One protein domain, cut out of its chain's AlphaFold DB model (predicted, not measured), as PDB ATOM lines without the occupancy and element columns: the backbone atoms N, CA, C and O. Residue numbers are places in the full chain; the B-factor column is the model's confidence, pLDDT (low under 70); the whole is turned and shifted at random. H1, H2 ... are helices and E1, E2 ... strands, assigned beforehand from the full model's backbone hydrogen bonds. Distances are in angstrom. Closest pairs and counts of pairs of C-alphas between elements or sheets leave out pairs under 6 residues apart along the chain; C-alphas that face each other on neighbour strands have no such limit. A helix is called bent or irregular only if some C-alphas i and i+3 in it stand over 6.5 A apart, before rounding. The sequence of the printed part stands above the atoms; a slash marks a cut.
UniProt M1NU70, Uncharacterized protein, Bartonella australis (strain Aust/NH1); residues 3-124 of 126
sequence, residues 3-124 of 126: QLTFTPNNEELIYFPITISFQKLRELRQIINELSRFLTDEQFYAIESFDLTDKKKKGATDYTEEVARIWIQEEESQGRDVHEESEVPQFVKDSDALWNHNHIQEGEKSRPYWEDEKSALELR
ATOM      1  N   GLN A   3     128.397  96.435  -6.806       90.94
ATOM      2  CA  GLN A   3     129.009  97.749  -6.863       90.94
ATOM      3  C   GLN A   3     127.908  98.791  -6.858       90.94
ATOM      4  O   GLN A   3     127.083  98.774  -7.763       90.94
ATOM      5  N   LEU A   4     127.903  99.651  -5.845       90.00
ATOM      6  CA  LEU A   4     127.099 100.864  -5.833       90.00
ATOM      7  C   LEU A   4     127.973 101.984  -6.383       90.00
ATOM      8  O   LEU A   4     129.051 102.232  -5.842       90.00
ATOM      9  N   THR A   5     127.527 102.627  -7.446       89.88
ATOM     10  CA  THR A   5     128.137 103.834  -7.990       89.88
ATOM     11  C   THR A   5     127.192 104.986  -7.730       89.88
ATOM     12  O   THR A   5     125.996 104.839  -7.951       89.88
ATOM     13  N   PHE A   6     127.710 106.113  -7.260       88.44
ATOM     14  CA  PHE A   6     126.922 107.332  -7.138       88.44
ATOM     15  C   PHE A   6     127.547 108.461  -7.941       88.44
ATOM     16  O   PHE A   6     128.778 108.588  -8.008       88.44
ATOM     17  N   THR A   7     126.678 109.245  -8.569       84.38
ATOM     18  CA  THR A   7     127.051 110.305  -9.501       84.38
ATOM     19  C   THR A   7     126.669 111.649  -8.886       84.38
ATOM     20  O   THR A   7     125.478 111.919  -8.733       84.38
ATOM     21  N   PRO A   8     127.644 112.479  -8.474       80.81
ATOM     22  CA  PRO A   8     127.367 113.856  -8.087       80.81
ATOM     23  C   PRO A   8     127.011 114.693  -9.320       80.81
ATOM     24  O   PRO A   8     127.520 114.403 -10.397       80.81
ATOM     25  N   ASN A   9     126.198 115.733  -9.143       73.12
ATOM     26  CA  ASN A   9     125.857 116.771 -10.110       73.12
ATOM     27  C   ASN A   9     126.080 118.145  -9.456       73.12
ATOM     28  O   ASN A   9     125.226 118.679  -8.752       73.12
ATOM     29  N   ASN A  10     127.284 118.689  -9.631       68.00
ATOM     30  CA  ASN A  10     127.618 120.069  -9.287       68.00
ATOM     31  C   ASN A  10     128.726 120.565 -10.228       68.00
ATOM     32  O   ASN A  10     129.773 119.926 -10.348       68.00
ATOM     33  N   GLU A  11     128.499 121.684 -10.919       61.56
ATOM     34  CA  GLU A  11     129.434 122.282 -11.888       61.56
ATOM     35  C   GLU A  11     130.824 122.583 -11.287       61.56
ATOM     36  O   GLU A  11     131.811 122.631 -12.023       61.56
ATOM     37  N   GLU A  12     130.923 122.727  -9.959       60.50
ATOM     38  CA  GLU A  12     132.163 123.063  -9.244       60.50
ATOM     39  C   GLU A  12     132.952 121.846  -8.715       60.50
ATOM     40  O   GLU A  12     134.130 121.972  -8.363       60.50
ATOM     41  N   LEU A  13     132.360 120.645  -8.696       60.47
ATOM     42  CA  LEU A  13     133.033 119.427  -8.235       60.47
ATOM     43  C   LEU A  13     133.680 118.697  -9.423       60.47
ATOM     44  O   LEU A  13     133.018 118.336 -10.388       60.47
ATOM     45  N   ILE A  14     134.989 118.432  -9.368       51.16
ATOM     46  CA  ILE A  14     135.684 117.653 -10.409       51.16
ATOM     47  C   ILE A  14     135.214 116.186 -10.327       51.16
ATOM     48  O   ILE A  14     135.645 115.423  -9.464       51.16
ATOM     49  N   TYR A  15     134.302 115.830 -11.234       58.12
ATOM     50  CA  TYR A  15     133.548 114.579 -11.309       58.12
ATOM     51  C   TYR A  15     134.423 113.329 -11.418       58.12
ATOM     52  O   TYR A  15     135.014 113.051 -12.465       58.12
ATOM     53  N   PHE A  16     134.390 112.492 -10.384       65.25
ATOM     54  CA  PHE A  16     134.609 111.062 -10.557       65.25
ATOM     55  C   PHE A  16     133.469 110.306  -9.878       65.25
ATOM     56  O   PHE A  16     133.260 110.508  -8.680       65.25
ATOM     57  N   PRO A  17     132.735 109.443 -10.605       76.38
ATOM     58  CA  PRO A  17     131.765 108.563  -9.978       76.38
ATOM     59  C   PRO A  17     132.481 107.720  -8.924       76.38
ATOM     60  O   PRO A  17     133.518 107.105  -9.195       76.38
ATOM     61  N   ILE A  18     131.944 107.716  -7.709       82.56
ATOM     62  CA  ILE A  18     132.527 106.956  -6.608       82.56
ATOM     63  C   ILE A  18     131.844 105.598  -6.578       82.56
ATOM     64  O   ILE A  18     130.621 105.497  -6.514       82.56
ATOM     65  N   THR A  19     132.652 104.541  -6.617       88.38
ATOM     66  CA  THR A  19     132.167 103.164  -6.611       88.38
ATOM     67  C   THR A  19     132.551 102.452  -5.320       88.38
ATOM     68  O   THR A  19     133.730 102.261  -5.023       88.38
ATOM     69  N   ILE A  20     131.549 101.958  -4.599       88.69
ATOM     70  CA  ILE A  20     131.703 101.142  -3.395       88.69
ATOM     71  C   ILE A  20     131.393  99.687  -3.741       88.69
ATOM     72  O   ILE A  20     130.340  99.370  -4.291       88.69
ATOM     73  N   SER A  21     132.318  98.777  -3.423       90.81
ATOM     74  CA  SER A  21     132.158  97.340  -3.679       90.81
ATOM     75  C   SER A  21     131.815  96.585  -2.399       90.81
ATOM     76  O   SER A  21     132.482  96.757  -1.384       90.81
ATOM     77  N   PHE A  22     130.824  95.697  -2.464       90.88
ATOM     78  CA  PHE A  22     130.347  94.943  -1.302       90.88
ATOM     79  C   PHE A  22     129.834  93.547  -1.685       90.88
ATOM     80  O   PHE A  22     129.624  93.230  -2.864       90.88
ATOM     81  N   GLN A  23     129.712  92.641  -0.710       88.50
ATOM     82  CA  GLN A  23     129.505  91.217  -1.011       88.50
ATOM     83  C   GLN A  23     128.036  90.819  -1.029       88.50
ATOM     84  O   GLN A  23     127.639  90.016  -1.882       88.50
ATOM     85  N   LYS A  24     127.234  91.364  -0.112       88.12
ATOM     86  CA  LYS A  24     125.835  90.965   0.079       88.12
ATOM     87  C   LYS A  24     124.916  92.164  -0.096       88.12
ATOM     88  O   LYS A  24     125.142  93.182   0.534       88.12
ATOM     89  N   LEU A  25     123.826  92.006  -0.851       81.25
ATOM     90  CA  LEU A  25     122.878  93.097  -1.121       81.25
ATOM     91  C   LEU A  25     122.350  93.770   0.159       81.25
ATOM     92  O   LEU A  25     122.200  94.981   0.199       81.25
ATOM     93  N   ARG A  26     122.165  92.998   1.237       83.81
ATOM     94  CA  ARG A  26     121.740  93.504   2.555       83.81
ATOM     95  C   ARG A  26     122.668  94.565   3.172       83.81
ATOM     96  O   ARG A  26     122.246  95.257   4.085       83.81
ATOM     97  N   GLU A  27     123.926  94.645   2.734       85.19
ATOM     98  CA  GLU A  27     124.899  95.643   3.207       85.19
ATOM     99  C   GLU A  27     124.601  97.037   2.631       85.19
ATOM    100  O   GLU A  27     125.078  98.026   3.172       85.19
ATOM    101  N   LEU A  28     123.762  97.133   1.590       83.31
ATOM    102  CA  LEU A  28     123.412  98.388   0.927       83.31
ATOM    103  C   LEU A  28     122.828  99.424   1.897       83.31
ATOM    104  O   LEU A  28     123.275 100.563   1.895       83.31
ATOM    105  N   ARG A  29     121.901  99.022   2.777       82.69
ATOM    106  CA  ARG A  29     121.315  99.935   3.776       82.69
ATOM    107  C   ARG A  29     122.377 100.523   4.706       82.69
ATOM    108  O   ARG A  29     122.372 101.716   4.964       82.69
ATOM    109  N   GLN A  30     123.313  99.696   5.176       85.12
ATOM    110  CA  GLN A  30     124.406 100.175   6.020       85.12
ATOM    111  C   GLN A  30     125.301 101.159   5.255       85.12
ATOM    112  O   GLN A  30     125.659 102.197   5.798       85.12
ATOM    113  N   ILE A  31     125.621 100.858   3.994       86.00
ATOM    114  CA  ILE A  31     126.437 101.731   3.142       86.00
ATOM    115  C   ILE A  31     125.758 103.092   2.954       86.00
ATOM    116  O   ILE A  31     126.414 104.115   3.107       86.00
ATOM    117  N   ILE A  32     124.452 103.114   2.682       82.06
ATOM    118  CA  ILE A  32     123.674 104.352   2.519       82.06
ATOM    119  C   ILE A  32     123.686 105.182   3.804       82.06
ATOM    120  O   ILE A  32     123.973 106.375   3.758       82.06
ATOM    121  N   ASN A  33     123.474 104.547   4.958       80.56
ATOM    122  CA  ASN A  33     123.485 105.240   6.248       80.56
ATOM    123  C   ASN A  33     124.863 105.808   6.609       80.56
ATOM    124  O   ASN A  33     124.965 106.763   7.379       80.56
ATOM    125  N   GLU A  34     125.936 105.199   6.110       84.75
ATOM    126  CA  GLU A  34     127.296 105.666   6.354       84.75
ATOM    127  C   GLU A  34     127.772 106.693   5.314       84.75
ATOM    128  O   GLU A  34     128.666 107.480   5.623       84.75
ATOM    129  N   LEU A  35     127.178 106.746   4.116       83.25
ATOM    130  CA  LEU A  35     127.565 107.685   3.053       83.25
ATOM    131  C   LEU A  35     127.498 109.148   3.507       83.25
ATOM    132  O   LEU A  35     128.440 109.897   3.250       83.25
ATOM    133  N   SER A  36     126.461 109.527   4.259       73.31
ATOM    134  CA  SER A  36     126.324 110.876   4.835       73.31
ATOM    135  C   SER A  36     127.408 111.224   5.862       73.31
ATOM    136  O   SER A  36     127.590 112.386   6.197       73.31
ATOM    137  N   ARG A  37     128.147 110.231   6.375       78.75
ATOM    138  CA  ARG A  37     129.262 110.434   7.317       78.75
ATOM    139  C   ARG A  37     130.617 110.523   6.626       78.75
ATOM    140  O   ARG A  37     131.568 111.025   7.219       78.75
ATOM    141  N   PHE A  38     130.729 109.958   5.426       77.12
ATOM    142  CA  PHE A  38     131.983 109.892   4.674       77.12
ATOM    143  C   PHE A  38     132.129 111.013   3.650       77.12
ATOM    144  O   PHE A  38     133.250 111.317   3.241       77.12
ATOM    145  N   LEU A  39     131.015 111.604   3.233       80.31
ATOM    146  CA  LEU A  39     130.977 112.730   2.315       80.31
ATOM    147  C   LEU A  39     130.786 114.028   3.093       80.31
ATOM    148  O   LEU A  39     130.186 114.040   4.165       80.31
ATOM    149  N   THR A  40     131.312 115.125   2.552       83.25
ATOM    150  CA  THR A  40     130.910 116.459   3.017       83.25
ATOM    151  C   THR A  40     129.443 116.705   2.668       83.25
ATOM    152  O   THR A  40     128.946 116.118   1.703       83.25
ATOM    153  N   ASP A  41     128.765 117.588   3.406       82.88
ATOM    154  CA  ASP A  41     127.360 117.923   3.141       82.88
ATOM    155  C   ASP A  41     127.165 118.345   1.677       82.88
ATOM    156  O   ASP A  41     126.321 117.792   0.981       82.88
ATOM    157  N   GLU A  42     128.033 119.211   1.150       83.38
ATOM    158  CA  GLU A  42     127.989 119.641  -0.252       83.38
ATOM    159  C   GLU A  42     128.055 118.464  -1.240       83.38
ATOM    160  O   GLU A  42     127.272 118.390  -2.184       83.38
ATOM    161  N   GLN A  43     128.956 117.506  -1.010       81.50
ATOM    162  CA  GLN A  43     129.098 116.333  -1.874       81.50
ATOM    163  C   GLN A  43     127.913 115.382  -1.766       81.50
ATOM    164  O   GLN A  43     127.523 114.797  -2.771       81.50
ATOM    165  N   PHE A  44     127.375 115.194  -0.561       85.69
ATOM    166  CA  PHE A  44     126.239 114.313  -0.325       85.69
ATOM    167  C   PHE A  44     124.959 114.880  -0.944       85.69
ATOM    168  O   PHE A  44     124.233 114.162  -1.631       85.69
ATOM    169  N   TYR A  45     124.716 116.178  -0.759       87.69
ATOM    170  CA  TYR A  45     123.548 116.867  -1.300       87.69
ATOM    171  C   TYR A  45     123.607 117.041  -2.816       87.69
ATOM    172  O   TYR A  45     122.556 117.112  -3.447       87.69
ATOM    173  N   ALA A  46     124.806 117.043  -3.402       86.19
ATOM    174  CA  ALA A  46     124.997 117.063  -4.846       86.19
ATOM    175  C   ALA A  46     124.809 115.694  -5.522       86.19
ATOM    176  O   ALA A  46     124.891 115.633  -6.742       86.19
ATOM    177  N   ILE A  47     124.605 114.582  -4.803       87.44
ATOM    178  CA  ILE A  47     124.387 113.281  -5.462       87.44
ATOM    179  C   ILE A  47     123.055 113.298  -6.209       87.44
ATOM    180  O   ILE A  47     122.015 113.506  -5.594       87.44
ATOM    181  N   GLU A  48     123.096 113.028  -7.512       85.94
ATOM    182  CA  GLU A  48     121.924 112.975  -8.393       85.94
ATOM    183  C   GLU A  48     121.371 111.551  -8.499       85.94
ATOM    184  O   GLU A  48     120.167 111.339  -8.402       85.94
ATOM    185  N   SER A  49     122.245 110.550  -8.656       86.94
ATOM    186  CA  SER A  49     121.807 109.176  -8.915       86.94
ATOM    187  C   SER A  49     122.680 108.105  -8.271       86.94
ATOM    188  O   SER A  49     123.867 108.306  -7.983       86.94
ATOM    189  N   PHE A  50     122.063 106.936  -8.073       89.56
ATOM    190  CA  PHE A  50     122.691 105.722  -7.569       89.56
ATOM    191  C   PHE A  50     122.464 104.543  -8.519       89.56
ATOM    192  O   PHE A  50     121.341 104.092  -8.726       89.56
ATOM    193  N   ASP A  51     123.557 103.958  -8.999       89.75
ATOM    194  CA  ASP A  51     123.558 102.761  -9.834       89.75
ATOM    195  C   ASP A  51     124.077 101.552  -9.062       89.75
ATOM    196  O   ASP A  51     125.209 101.540  -8.570       89.75
ATOM    197  N   LEU A  52     123.298 100.472  -9.028       89.62
ATOM    198  CA  LEU A  52     123.743  99.202  -8.471       89.62
ATOM    199  C   LEU A  52     124.056  98.196  -9.578       89.62
ATOM    200  O   LEU A  52     123.202  97.811 -10.369       89.62
ATOM    201  N   THR A  53     125.284  97.685  -9.589       89.38
ATOM    202  CA  THR A  53     125.730  96.656 -10.532       89.38
ATOM    203  C   THR A  53     126.075  95.350  -9.819       89.38
ATOM    204  O   THR A  53     126.951  95.318  -8.955       89.38
ATOM    205  N   ASP A  54     125.483  94.224 -10.238       86.38
ATOM    206  CA  ASP A  54     125.971  92.888  -9.859       86.38
ATOM    207  C   ASP A  54     127.054  92.423 -10.844       86.38
ATOM    208  O   ASP A  54     126.785  92.066 -11.996       86.38
ATOM    209  N   LYS A  55     128.306  92.361 -10.380       80.31
ATOM    210  CA  LYS A  55     129.450  91.946 -11.209       80.31
ATOM    211  C   LYS A  55     129.364  90.515 -11.716       80.31
ATOM    212  O   LYS A  55     130.009  90.202 -12.713       80.31
ATOM    213  N   LYS A  56     128.595  89.646 -11.055       79.88
ATOM    214  CA  LYS A  56     128.384  88.274 -11.529       79.88
ATOM    215  C   LYS A  56     127.353  88.219 -12.653       79.88
ATOM    216  O   LYS A  56     127.464  87.352 -13.512       79.88
ATOM    217  N   LYS A  57     126.375  89.128 -12.642       76.25
ATOM    218  CA  LYS A  57     125.237  89.125 -13.572       76.25
ATOM    219  C   LYS A  57     125.347  90.150 -14.706       76.25
ATOM    220  O   LYS A  57     124.523  90.099 -15.605       76.25
ATOM    221  N   LYS A  58     126.375  91.016 -14.704       64.31
ATOM    222  CA  LYS A  58     126.628  92.064 -15.718       64.31
ATOM    223  C   LYS A  58     125.344  92.822 -16.091       64.31
ATOM    224  O   LYS A  58     124.852  92.721 -17.205       64.31
ATOM    225  N   GLY A  59     124.827  93.592 -15.143       70.69
ATOM    226  CA  GLY A  59     123.738  94.536 -15.372       70.69
ATOM    227  C   GLY A  59     123.761  95.609 -14.294       70.69
ATOM    228  O   GLY A  59     124.052  95.285 -13.139       70.69
ATOM    229  N   ALA A  60     123.514  96.853 -14.697       73.06
ATOM    230  CA  ALA A  60     123.252  97.964 -13.792       73.06
ATOM    231  C   ALA A  60     121.737  98.100 -13.614       73.06
ATOM    232  O   ALA A  60     120.968  97.865 -14.550       73.06
ATOM    233  N   THR A  61     121.309  98.417 -12.405       79.00
ATOM    234  CA  THR A  61     119.932  98.765 -12.072       79.00
ATOM    235  C   THR A  61     119.979 100.121 -11.394       79.00
ATOM    236  O   THR A  61     120.792 100.306 -10.487       79.00
ATOM    237  N   ASP A  62     119.128 101.040 -11.842       81.00
ATOM    238  CA  ASP A  62     118.913 102.311 -11.157       81.00
ATOM    239  C   ASP A  62     118.287 102.020  -9.789       81.00
ATOM    240  O   ASP A  62     117.287 101.305  -9.687       81.00
ATOM    241  N   TYR A  63     118.948 102.487  -8.738       83.62
ATOM    242  CA  TYR A  63     118.563 102.282  -7.346       83.62
ATOM    243  C   TYR A  63     118.227 103.599  -6.643       83.62
ATOM    244  O   TYR A  63     117.989 103.586  -5.436       83.62
ATOM    245  N   THR A  64     118.187 104.714  -7.375       87.00
ATOM    246  CA  THR A  64     118.039 106.070  -6.831       87.00
ATOM    247  C   THR A  64     116.814 106.201  -5.923       87.00
ATOM    248  O   THR A  64     116.959 106.606  -4.770       87.00
ATOM    249  N   GLU A  65     115.643 105.730  -6.365       85.06
ATOM    250  CA  GLU A  65     114.413 105.758  -5.555       85.06
ATOM    251  C   GLU A  65     114.528 104.929  -4.263       85.06
ATOM    252  O   GLU A  65     114.111 105.361  -3.189       85.06
ATOM    253  N   GLU A  66     115.120 103.733  -4.326       83.00
ATOM    254  CA  GLU A  66     115.281 102.871  -3.147       83.00
ATOM    255  C   GLU A  66     116.230 103.511  -2.122       83.00
ATOM    256  O   GLU A  66     115.997 103.430  -0.915       83.00
ATOM    257  N   VAL A  67     117.281 104.192  -2.593       85.25
ATOM    258  CA  VAL A  67     118.195 104.946  -1.727       85.25
ATOM    259  C   VAL A  67     117.499 106.155  -1.101       85.25
ATOM    260  O   VAL A  67     117.624 106.351   0.110       85.25
ATOM    261  N   ALA A  68     116.727 106.921  -1.880       86.81
ATOM    262  CA  ALA A  68     115.925 108.036  -1.377       86.81
ATOM    263  C   ALA A  68     114.961 107.586  -0.270       86.81
ATOM    264  O   ALA A  68     114.905 108.196   0.798       86.81
ATOM    265  N   ARG A  69     114.276 106.456  -0.474       81.94
ATOM    266  CA  ARG A  69     113.365 105.858   0.511       81.94
ATOM    267  C   ARG A  69     114.068 105.481   1.811       81.94
ATOM    268  O   ARG A  69     113.559 105.792   2.885       81.94
ATOM    269  N   ILE A  70     115.211 104.798   1.725       84.06
ATOM    270  CA  ILE A  70     115.993 104.418   2.909       84.06
ATOM    271  C   ILE A  70     116.408 105.673   3.678       84.06
ATOM    272  O   ILE A  70     116.265 105.705   4.894       84.06
ATOM    273  N   TRP A  71     116.873 106.711   2.982       87.19
ATOM    274  CA  TRP A  71     117.281 107.956   3.626       87.19
ATOM    275  C   TRP A  71     116.125 108.638   4.372       87.19
ATOM    276  O   TRP A  71     116.277 108.942   5.554       87.19
ATOM    277  N   ILE A  72     114.954 108.790   3.733       84.69
ATOM    278  CA  ILE A  72     113.757 109.385   4.360       84.69
ATOM    279  C   ILE A  72     113.387 108.628   5.645       84.69
ATOM    280  O   ILE A  72     113.227 109.238   6.699       84.69
ATOM    281  N   GLN A  73     113.337 107.291   5.591       81.94
ATOM    282  CA  GLN A  73     113.010 106.460   6.757       81.94
ATOM    283  C   GLN A  73     113.991 106.646   7.923       81.94
ATOM    284  O   GLN A  73     113.609 106.550   9.092       81.94
ATOM    285  N   GLU A  74     115.270 106.868   7.628       84.25
ATOM    286  CA  GLU A  74     116.290 107.074   8.656       84.25
ATOM    287  C   GLU A  74     116.171 108.463   9.294       84.25
ATOM    288  O   GLU A  74     116.314 108.568  10.514       84.25
ATOM    289  N   GLU A  75     115.852 109.503   8.521       83.19
ATOM    290  CA  GLU A  75     115.564 110.846   9.046       83.19
ATOM    291  C   GLU A  75     114.317 110.844   9.943       83.19
ATOM    292  O   GLU A  75     114.380 111.300  11.091       83.19
ATOM    293  N   GLU A  76     113.230 110.214   9.487       83.56
ATOM    294  CA  GLU A  76     111.993 110.043  10.264       83.56
ATOM    295  C   GLU A  76     112.244 109.289  11.577       83.56
ATOM    296  O   GLU A  76     111.746 109.676  12.638       83.56
ATOM    297  N   SER A  77     113.080 108.243  11.553       80.88
ATOM    298  CA  SER A  77     113.439 107.482  12.760       80.88
ATOM    299  C   SER A  77     114.204 108.309  13.803       80.88
ATOM    300  O   SER A  77     114.200 107.976  14.991       80.88
ATOM    301  N   GLN A  78     114.842 109.397  13.367       79.12
ATOM    302  CA  GLN A  78     115.537 110.363  14.219       79.12
ATOM    303  C   GLN A  78     114.621 111.513  14.664       79.12
ATOM    304  O   GLN A  78     115.073 112.418  15.364       79.12
ATOM    305  N   GLY A  79     113.339 111.473  14.292       81.62
ATOM    306  CA  GLY A  79     112.347 112.490  14.625       81.62
ATOM    307  C   GLY A  79     112.400 113.723  13.724       81.62
ATOM    308  O   GLY A  79     111.857 114.758  14.108       81.62
ATOM    309  N   ARG A  80     113.065 113.638  12.565       77.81
ATOM    310  CA  ARG A  80     113.056 114.694  11.550       77.81
ATOM    311  C   ARG A  80     111.974 114.393  10.525       77.81
ATOM    312  O   ARG A  80     111.973 113.326   9.925       77.81
ATOM    313  N   ASP A  81     111.053 115.334  10.368       77.88
ATOM    314  CA  ASP A  81     109.998 115.254   9.364       77.88
ATOM    315  C   ASP A  81     110.544 115.718   8.006       77.88
ATOM    316  O   ASP A  81     111.223 116.749   7.929       77.88
ATOM    317  N   VAL A  82     110.295 114.936   6.956       77.69
ATOM    318  CA  VAL A  82     110.794 115.195   5.599       77.69
ATOM    319  C   VAL A  82     109.614 115.555   4.699       77.69
ATOM    320  O   VAL A  82     108.797 114.702   4.363       77.69
ATOM    321  N   HIS A  83     109.548 116.819   4.291       74.06
ATOM    322  CA  HIS A  83     108.453 117.419   3.526       74.06
ATOM    323  C   HIS A  83     108.984 118.376   2.444       74.06
ATOM    324  O   HIS A  83     110.176 118.664   2.411       74.06
ATOM    325  N   GLU A  84     108.113 118.952   1.607       68.50
ATOM    326  CA  GLU A  84     108.480 119.810   0.459       68.50
ATOM    327  C   GLU A  84     109.467 120.957   0.767       68.50
ATOM    328  O   GLU A  84     110.325 121.287  -0.051       68.50
ATOM    329  N   GLU A  85     109.372 121.571   1.949       74.50
ATOM    330  CA  GLU A  85     110.281 122.653   2.361       74.50
ATOM    331  C   GLU A  85     111.577 122.165   3.044       74.50
ATOM    332  O   GLU A  85     112.424 122.980   3.416       74.50
ATOM    333  N   SER A  86     111.752 120.853   3.243       80.56
ATOM    334  CA  SER A  86     112.923 120.287   3.915       80.56
ATOM    335  C   SER A  86     114.166 120.380   3.032       80.56
ATOM    336  O   SER A  86     114.137 120.140   1.822       80.56
ATOM    337  N   GLU A  87     115.307 120.665   3.656       84.94
ATOM    338  CA  GLU A  87     116.601 120.594   2.987       84.94
ATOM    339  C   GLU A  87     117.007 119.125   2.799       84.94
ATOM    340  O   GLU A  87     117.543 118.484   3.706       84.94
ATOM    341  N   VAL A  88     116.743 118.589   1.605       87.69
ATOM    342  CA  VAL A  88     117.048 117.198   1.241       87.69
ATOM    343  C   VAL A  88     118.089 117.095   0.116       87.69
ATOM    344  O   VAL A  88     118.218 118.029  -0.687       87.69
ATOM    345  N   PRO A  89     118.817 115.966   0.028       88.62
ATOM    346  CA  PRO A  89     119.732 115.695  -1.077       88.62
ATOM    347  C   PRO A  89     119.049 115.691  -2.449       88.62
ATOM    348  O   PRO A  89     117.868 115.361  -2.562       88.62
ATOM    349  N   GLN A  90     119.807 115.995  -3.505       86.69
ATOM    350  CA  GLN A  90     119.280 116.106  -4.867       86.69
ATOM    351  C   GLN A  90     118.622 114.806  -5.363       86.69
ATOM    352  O   GLN A  90     117.494 114.851  -5.839       86.69
ATOM    353  N   PHE A  91     119.223 113.639  -5.111       86.75
ATOM    354  CA  PHE A  91     118.636 112.334  -5.449       86.75
ATOM    355  C   PHE A  91     117.271 112.058  -4.790       86.75
ATOM    356  O   PHE A  91     116.498 111.237  -5.285       86.75
ATOM    357  N   VAL A  92     116.964 112.717  -3.664       87.19
ATOM    358  CA  VAL A  92     115.642 112.644  -3.020       87.19
ATOM    359  C   VAL A  92     114.647 113.533  -3.761       87.19
ATOM    360  O   VAL A  92     113.532 113.087  -4.020       87.19
ATOM    361  N   LYS A  93     115.059 114.747  -4.154       82.62
ATOM    362  CA  LYS A  93     114.233 115.668  -4.955       82.62
ATOM    363  C   LYS A  93     113.893 115.081  -6.322       82.62
ATOM    364  O   LYS A  93     112.753 115.178  -6.752       82.62
ATOM    365  N   ASP A  94     114.866 114.439  -6.962       77.94
ATOM    366  CA  ASP A  94     114.710 113.847  -8.296       77.94
ATOM    367  C   ASP A  94     113.910 112.535  -8.271       77.94
ATOM    368  O   ASP A  94     113.404 112.082  -9.298       77.94
ATOM    369  N   SER A  95     113.729 111.939  -7.088       78.75
ATOM    370  CA  SER A  95     112.827 110.804  -6.870       78.75
ATOM    371  C   SER A  95     111.374 111.287  -6.735       78.75
ATOM    372  O   SER A  95     110.728 111.072  -5.706       78.75
ATOM    373  N   ASP A  96     110.856 111.923  -7.795       60.22
ATOM    374  CA  ASP A  96     109.528 112.558  -7.892       60.22
ATOM    375  C   ASP A  96     108.393 111.688  -7.333       60.22
ATOM    376  O   ASP A  96     107.452 112.191  -6.718       60.22
ATOM    377  N   ALA A  97     108.465 110.369  -7.539       59.19
ATOM    378  CA  ALA A  97     107.457 109.432  -7.065       59.19
ATOM    379  C   ALA A  97     107.380 109.366  -5.533       59.19
ATOM    380  O   ALA A  97     106.283 109.219  -5.018       59.19
ATOM    381  N   LEU A  98     108.497 109.497  -4.810       60.78
ATOM    382  CA  LEU A  98     108.560 109.462  -3.341       60.78
ATOM    383  C   LEU A  98     108.362 110.847  -2.731       60.78
ATOM    384  O   LEU A  98     107.623 110.984  -1.757       60.78
ATOM    385  N   TRP A  99     108.973 111.862  -3.345       58.56
ATOM    386  CA  TRP A  99     108.847 113.256  -2.930       58.56
ATOM    387  C   TRP A  99     107.391 113.738  -3.013       58.56
ATOM    388  O   TRP A  99     106.881 114.324  -2.064       58.56
ATOM    389  N   ASN A 100     106.671 113.372  -4.082       53.06
ATOM    390  CA  ASN A 100     105.268 113.752  -4.260       53.06
ATOM    391  C   ASN A 100     104.246 112.746  -3.666       53.06
ATOM    392  O   ASN A 100     103.107 113.141  -3.422       53.06
ATOM    393  N   HIS A 101     104.565 111.459  -3.413       49.53
ATOM    394  CA  HIS A 101     103.578 110.521  -2.812       49.53
ATOM    395  C   HIS A 101     103.324 110.749  -1.322       49.53
ATOM    396  O   HIS A 101     102.206 110.490  -0.871       49.53
ATOM    397  N   ASN A 102     104.305 111.242  -0.561       48.50
ATOM    398  CA  ASN A 102     104.072 111.611   0.840       48.50
ATOM    399  C   ASN A 102     103.063 112.772   0.970       48.50
ATOM    400  O   ASN A 102     102.417 112.902   2.006       48.50
ATOM    401  N   HIS A 103     102.819 113.533  -0.105       45.47
ATOM    402  CA  HIS A 103     101.809 114.596  -0.154       45.47
ATOM    403  C   HIS A 103     100.364 114.111  -0.380       45.47
ATOM    404  O   HIS A 103      99.422 114.854  -0.106       45.47
ATOM    405  N   ILE A 104     100.131 112.879  -0.856       38.75
ATOM    406  CA  ILE A 104      98.767 112.402  -1.182       38.75
ATOM    407  C   ILE A 104      98.101 111.674   0.009       38.75
ATOM    408  O   ILE A 104      96.894 111.428  -0.002       38.75
ATOM    409  N   GLN A 105      98.833 111.383   1.093       42.16
ATOM    410  CA  GLN A 105      98.290 110.662   2.257       42.16
ATOM    411  C   GLN A 105      97.659 111.535   3.361       42.16
ATOM    412  O   GLN A 105      97.154 110.979   4.334       42.16
ATOM    413  N   GLU A 106      97.580 112.865   3.220       40.53
ATOM    414  CA  GLU A 106      96.793 113.694   4.160       40.53
ATOM    415  C   GLU A 106      95.274 113.701   3.864       40.53
ATOM    416  O   GLU A 106      94.484 114.179   4.680       40.53
ATOM    417  N   GLY A 107      94.823 113.139   2.732       41.97
ATOM    418  CA  GLY A 107      93.421 113.233   2.283       41.97
ATOM    419  C   GLY A 107      92.564 111.966   2.387       41.97
ATOM    420  O   GLY A 107      91.346 112.064   2.556       41.97
ATOM    421  N   GLU A 108      93.147 110.769   2.314       37.72
ATOM    422  CA  GLU A 108      92.395 109.509   2.361       37.72
ATOM    423  C   GLU A 108      93.009 108.551   3.376       37.72
ATOM    424  O   GLU A 108      94.195 108.244   3.347       37.72
ATOM    425  N   LYS A 109      92.165 108.076   4.296       38.59
ATOM    426  CA  LYS A 109      92.507 107.120   5.351       38.59
ATOM    427  C   LYS A 109      93.326 105.951   4.802       38.59
ATOM    428  O   LYS A 109      92.763 105.006   4.253       38.59
ATOM    429  N   SER A 110      94.630 106.014   5.048       46.25
ATOM    430  CA  SER A 110      95.511 104.916   5.437       46.25
ATOM    431  C   SER A 110      95.004 103.523   5.048       46.25
ATOM    432  O   SER A 110      94.415 102.802   5.862       46.25
ATOM    433  N   ARG A 111      95.304 103.112   3.816       40.97
ATOM    434  CA  ARG A 111      95.711 101.731   3.588       40.97
ATOM    435  C   ARG A 111      97.209 101.738   3.348       40.97
ATOM    436  O   ARG A 111      97.668 102.445   2.454       40.97
ATOM    437  N   PRO A 112      97.977 100.997   4.144       44.94
ATOM    438  CA  PRO A 112      99.377 100.858   3.848       44.94
ATOM    439  C   PRO A 112      99.570 100.071   2.550       44.94
ATOM    440  O   PRO A 112      99.012  98.986   2.392       44.94
ATOM    441  N   TYR A 113     100.386 100.587   1.636       42.66
ATOM    442  CA  TYR A 113     100.569  99.995   0.307       42.66
ATOM    443  C   TYR A 113     101.299  98.627   0.311       42.66
ATOM    444  O   TYR A 113     101.386  97.947  -0.710       42.66
ATOM    445  N   TRP A 114     101.767  98.155   1.475       49.72
ATOM    446  CA  TRP A 114     102.421  96.849   1.626       49.72
ATOM    447  C   TRP A 114     101.498  95.624   1.523       49.72
ATOM    448  O   TRP A 114     102.003  94.498   1.509       49.72
ATOM    449  N   GLU A 115     100.175  95.794   1.425       45.84
ATOM    450  CA  GLU A 115      99.293  94.683   1.025       45.84
ATOM    451  C   GLU A 115      99.360  94.394  -0.484       45.84
ATOM    452  O   GLU A 115      99.202  93.237  -0.875       45.84
ATOM    453  N   ASP A 116      99.718  95.379  -1.314       48.16
ATOM    454  CA  ASP A 116      99.826  95.187  -2.764       48.16
ATOM    455  C   ASP A 116     101.255  94.806  -3.198       48.16
ATOM    456  O   ASP A 116     101.441  93.991  -4.106       48.16
ATOM    457  N   GLU A 117     102.291  95.294  -2.504       41.94
ATOM    458  CA  GLU A 117     103.683  95.093  -2.937       41.94
ATOM    459  C   GLU A 117     104.355  93.787  -2.501       41.94
ATOM    460  O   GLU A 117     105.337  93.368  -3.127       41.94
ATOM    461  N   LYS A 118     103.789  93.061  -1.525       39.72
ATOM    462  CA  LYS A 118     104.181  91.655  -1.318       39.72
ATOM    463  C   LYS A 118     104.012  90.838  -2.605       39.72
ATOM    464  O   LYS A 118     104.818  89.951  -2.866       39.72
ATOM    465  N   SER A 119     103.039  91.188  -3.449       42.03
ATOM    466  CA  SER A 119     102.783  90.491  -4.713       42.03
ATOM    467  C   SER A 119     103.808  90.819  -5.812       42.03
ATOM    468  O   SER A 119     104.106  89.964  -6.644       42.03
ATOM    469  N   ALA A 120     104.382  92.027  -5.836       42.59
ATOM    470  CA  ALA A 120     105.249  92.473  -6.935       42.59
ATOM    471  C   ALA A 120     106.689  91.934  -6.836       42.59
ATOM    472  O   ALA A 120     107.309  91.617  -7.855       42.59
ATOM    473  N   LEU A 121     107.205  91.778  -5.613       42.03
ATOM    474  CA  LEU A 121     108.533  91.208  -5.361       42.03
ATOM    475  C   LEU A 121     108.559  89.672  -5.452       42.03
ATOM    476  O   LEU A 121     109.597  89.112  -5.801       42.03
ATOM    477  N   GLU A 122     107.430  88.988  -5.227       46.47
ATOM    478  CA  GLU A 122     107.335  87.526  -5.380       46.47
ATOM    479  C   GLU A 122     107.150  87.077  -6.846       46.47
ATOM    480  O   GLU A 122     107.614  86.001  -7.220       46.47
ATOM    481  N   LEU A 123     106.571  87.908  -7.723       40.94
ATOM    482  CA  LEU A 123     106.297  87.538  -9.124       40.94
ATOM    483  C   LEU A 123     107.510  87.592 -10.071       40.94
ATOM    484  O   LEU A 123     107.422  87.097 -11.193       40.94
ATOM    485  N   ARG A 124     108.649  88.165  -9.656       39.50
ATOM    486  CA  ARG A 124     109.877  88.220 -10.484       39.50
ATOM    487  C   ARG A 124     110.886  87.103 -10.198       39.50
ATOM    488  O   ARG A 124     111.922  87.054 -10.859       39.50
TER     489      ARG A 124
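This is residues 3 to 124 of the 126 residues of an uncharacterized protein of Bartonella australis (strain Aust/NH1) (UniProt M1NU70). A small twisted sheet of four strands makes one end of the body, with H1 set over it and H3 standing up from E3 next to H1; the short helices H4 and H5 gather at the first residues of H3, and a free arm, residues 104 to 124 with H6, sticks out. The 122 printed residues hold six named helices and four named strands, in the order E1 E2 H1 H2 E3 E4 H3 H4 H5 H6. The sheet's order is E2 E1 E3 E4, all antiparallel; the class is mixed, helices and strands. The whole is compact, with a radius of gyration of the C-alphas of 15.7 A and spans of 46 by 37 by 23 A.

Find C-alpha 3 at (129.009, 97.749, -6.863); there E1, residues 3 to 8, begins and runs 16.2 A. E2 is residues 18 to 22. H1, residues 25 to 38, runs 20.0 A and is only just irregular: C-alphas 26 and 29 are 6.6 A apart. H2, residues 41 to 45, leads to E3, residues 47 to 54, 20.9 A long, and E4, residues 59 to 62. From C-alpha 64 at (118.039, 106.070, -6.831), H3 runs 20.2 A to residue 77. H4 is residues 90 to 93 and H5 residues 96 to 101. H6, residues 114 to 122, is 12.7 A long and ends at C-alpha 122, (107.335, 87.526, -5.380).

Look first at the hairpin E1 and E2, where N 4 and O 20 are 2.9 A apart, within hydrogen-bond range. E1 and E3 pair with N 5 and O 51 at 2.8 A, and the hairpin E3 and E4 with N 61 and O 52 at 2.8 A. E2, H1 and H2, and E3 make a split strand-helix-strand unit, two strands running the same way with E1 between them; its crossover is right-handed. H1 and H2 only graze the sheet. H3, the hub, stands up from the sheet over E3. It touches H1 at a steep tilt of 68 degrees, only just short of perpendicular, the closest C-alphas being those of Ile 32 and Val 67, 7.0 A. It touches H4 with residues 64 to 69 alone, C-alphas Ala 68 and Val 92 coming closest at 4.9 A. H4 stands at the sheet's level. H3 and H5 only just touch, with 3 pairs of C-alphas within 8 A, the closest Arg 69 and Leu 98, 7.1 A. H5 and H6 are apart. Every O i to N i+4 pair is within hydrogen-bond range in H2, H3 and H5, but 6 of 10 in H1 and 1 of 5 in H6, where 2 of 6 O i to N i+3 pairs are; H4 is too short for such a pair.

The farthest C-alphas, of Ile 14 and Lys 109, are 47.2 A apart. The printed part has no cut; the links H3 to H4 and H5 to H6 are long. Look for pLDDT under 70 at residues 10 to 16, 58, 84 and 96 to 124.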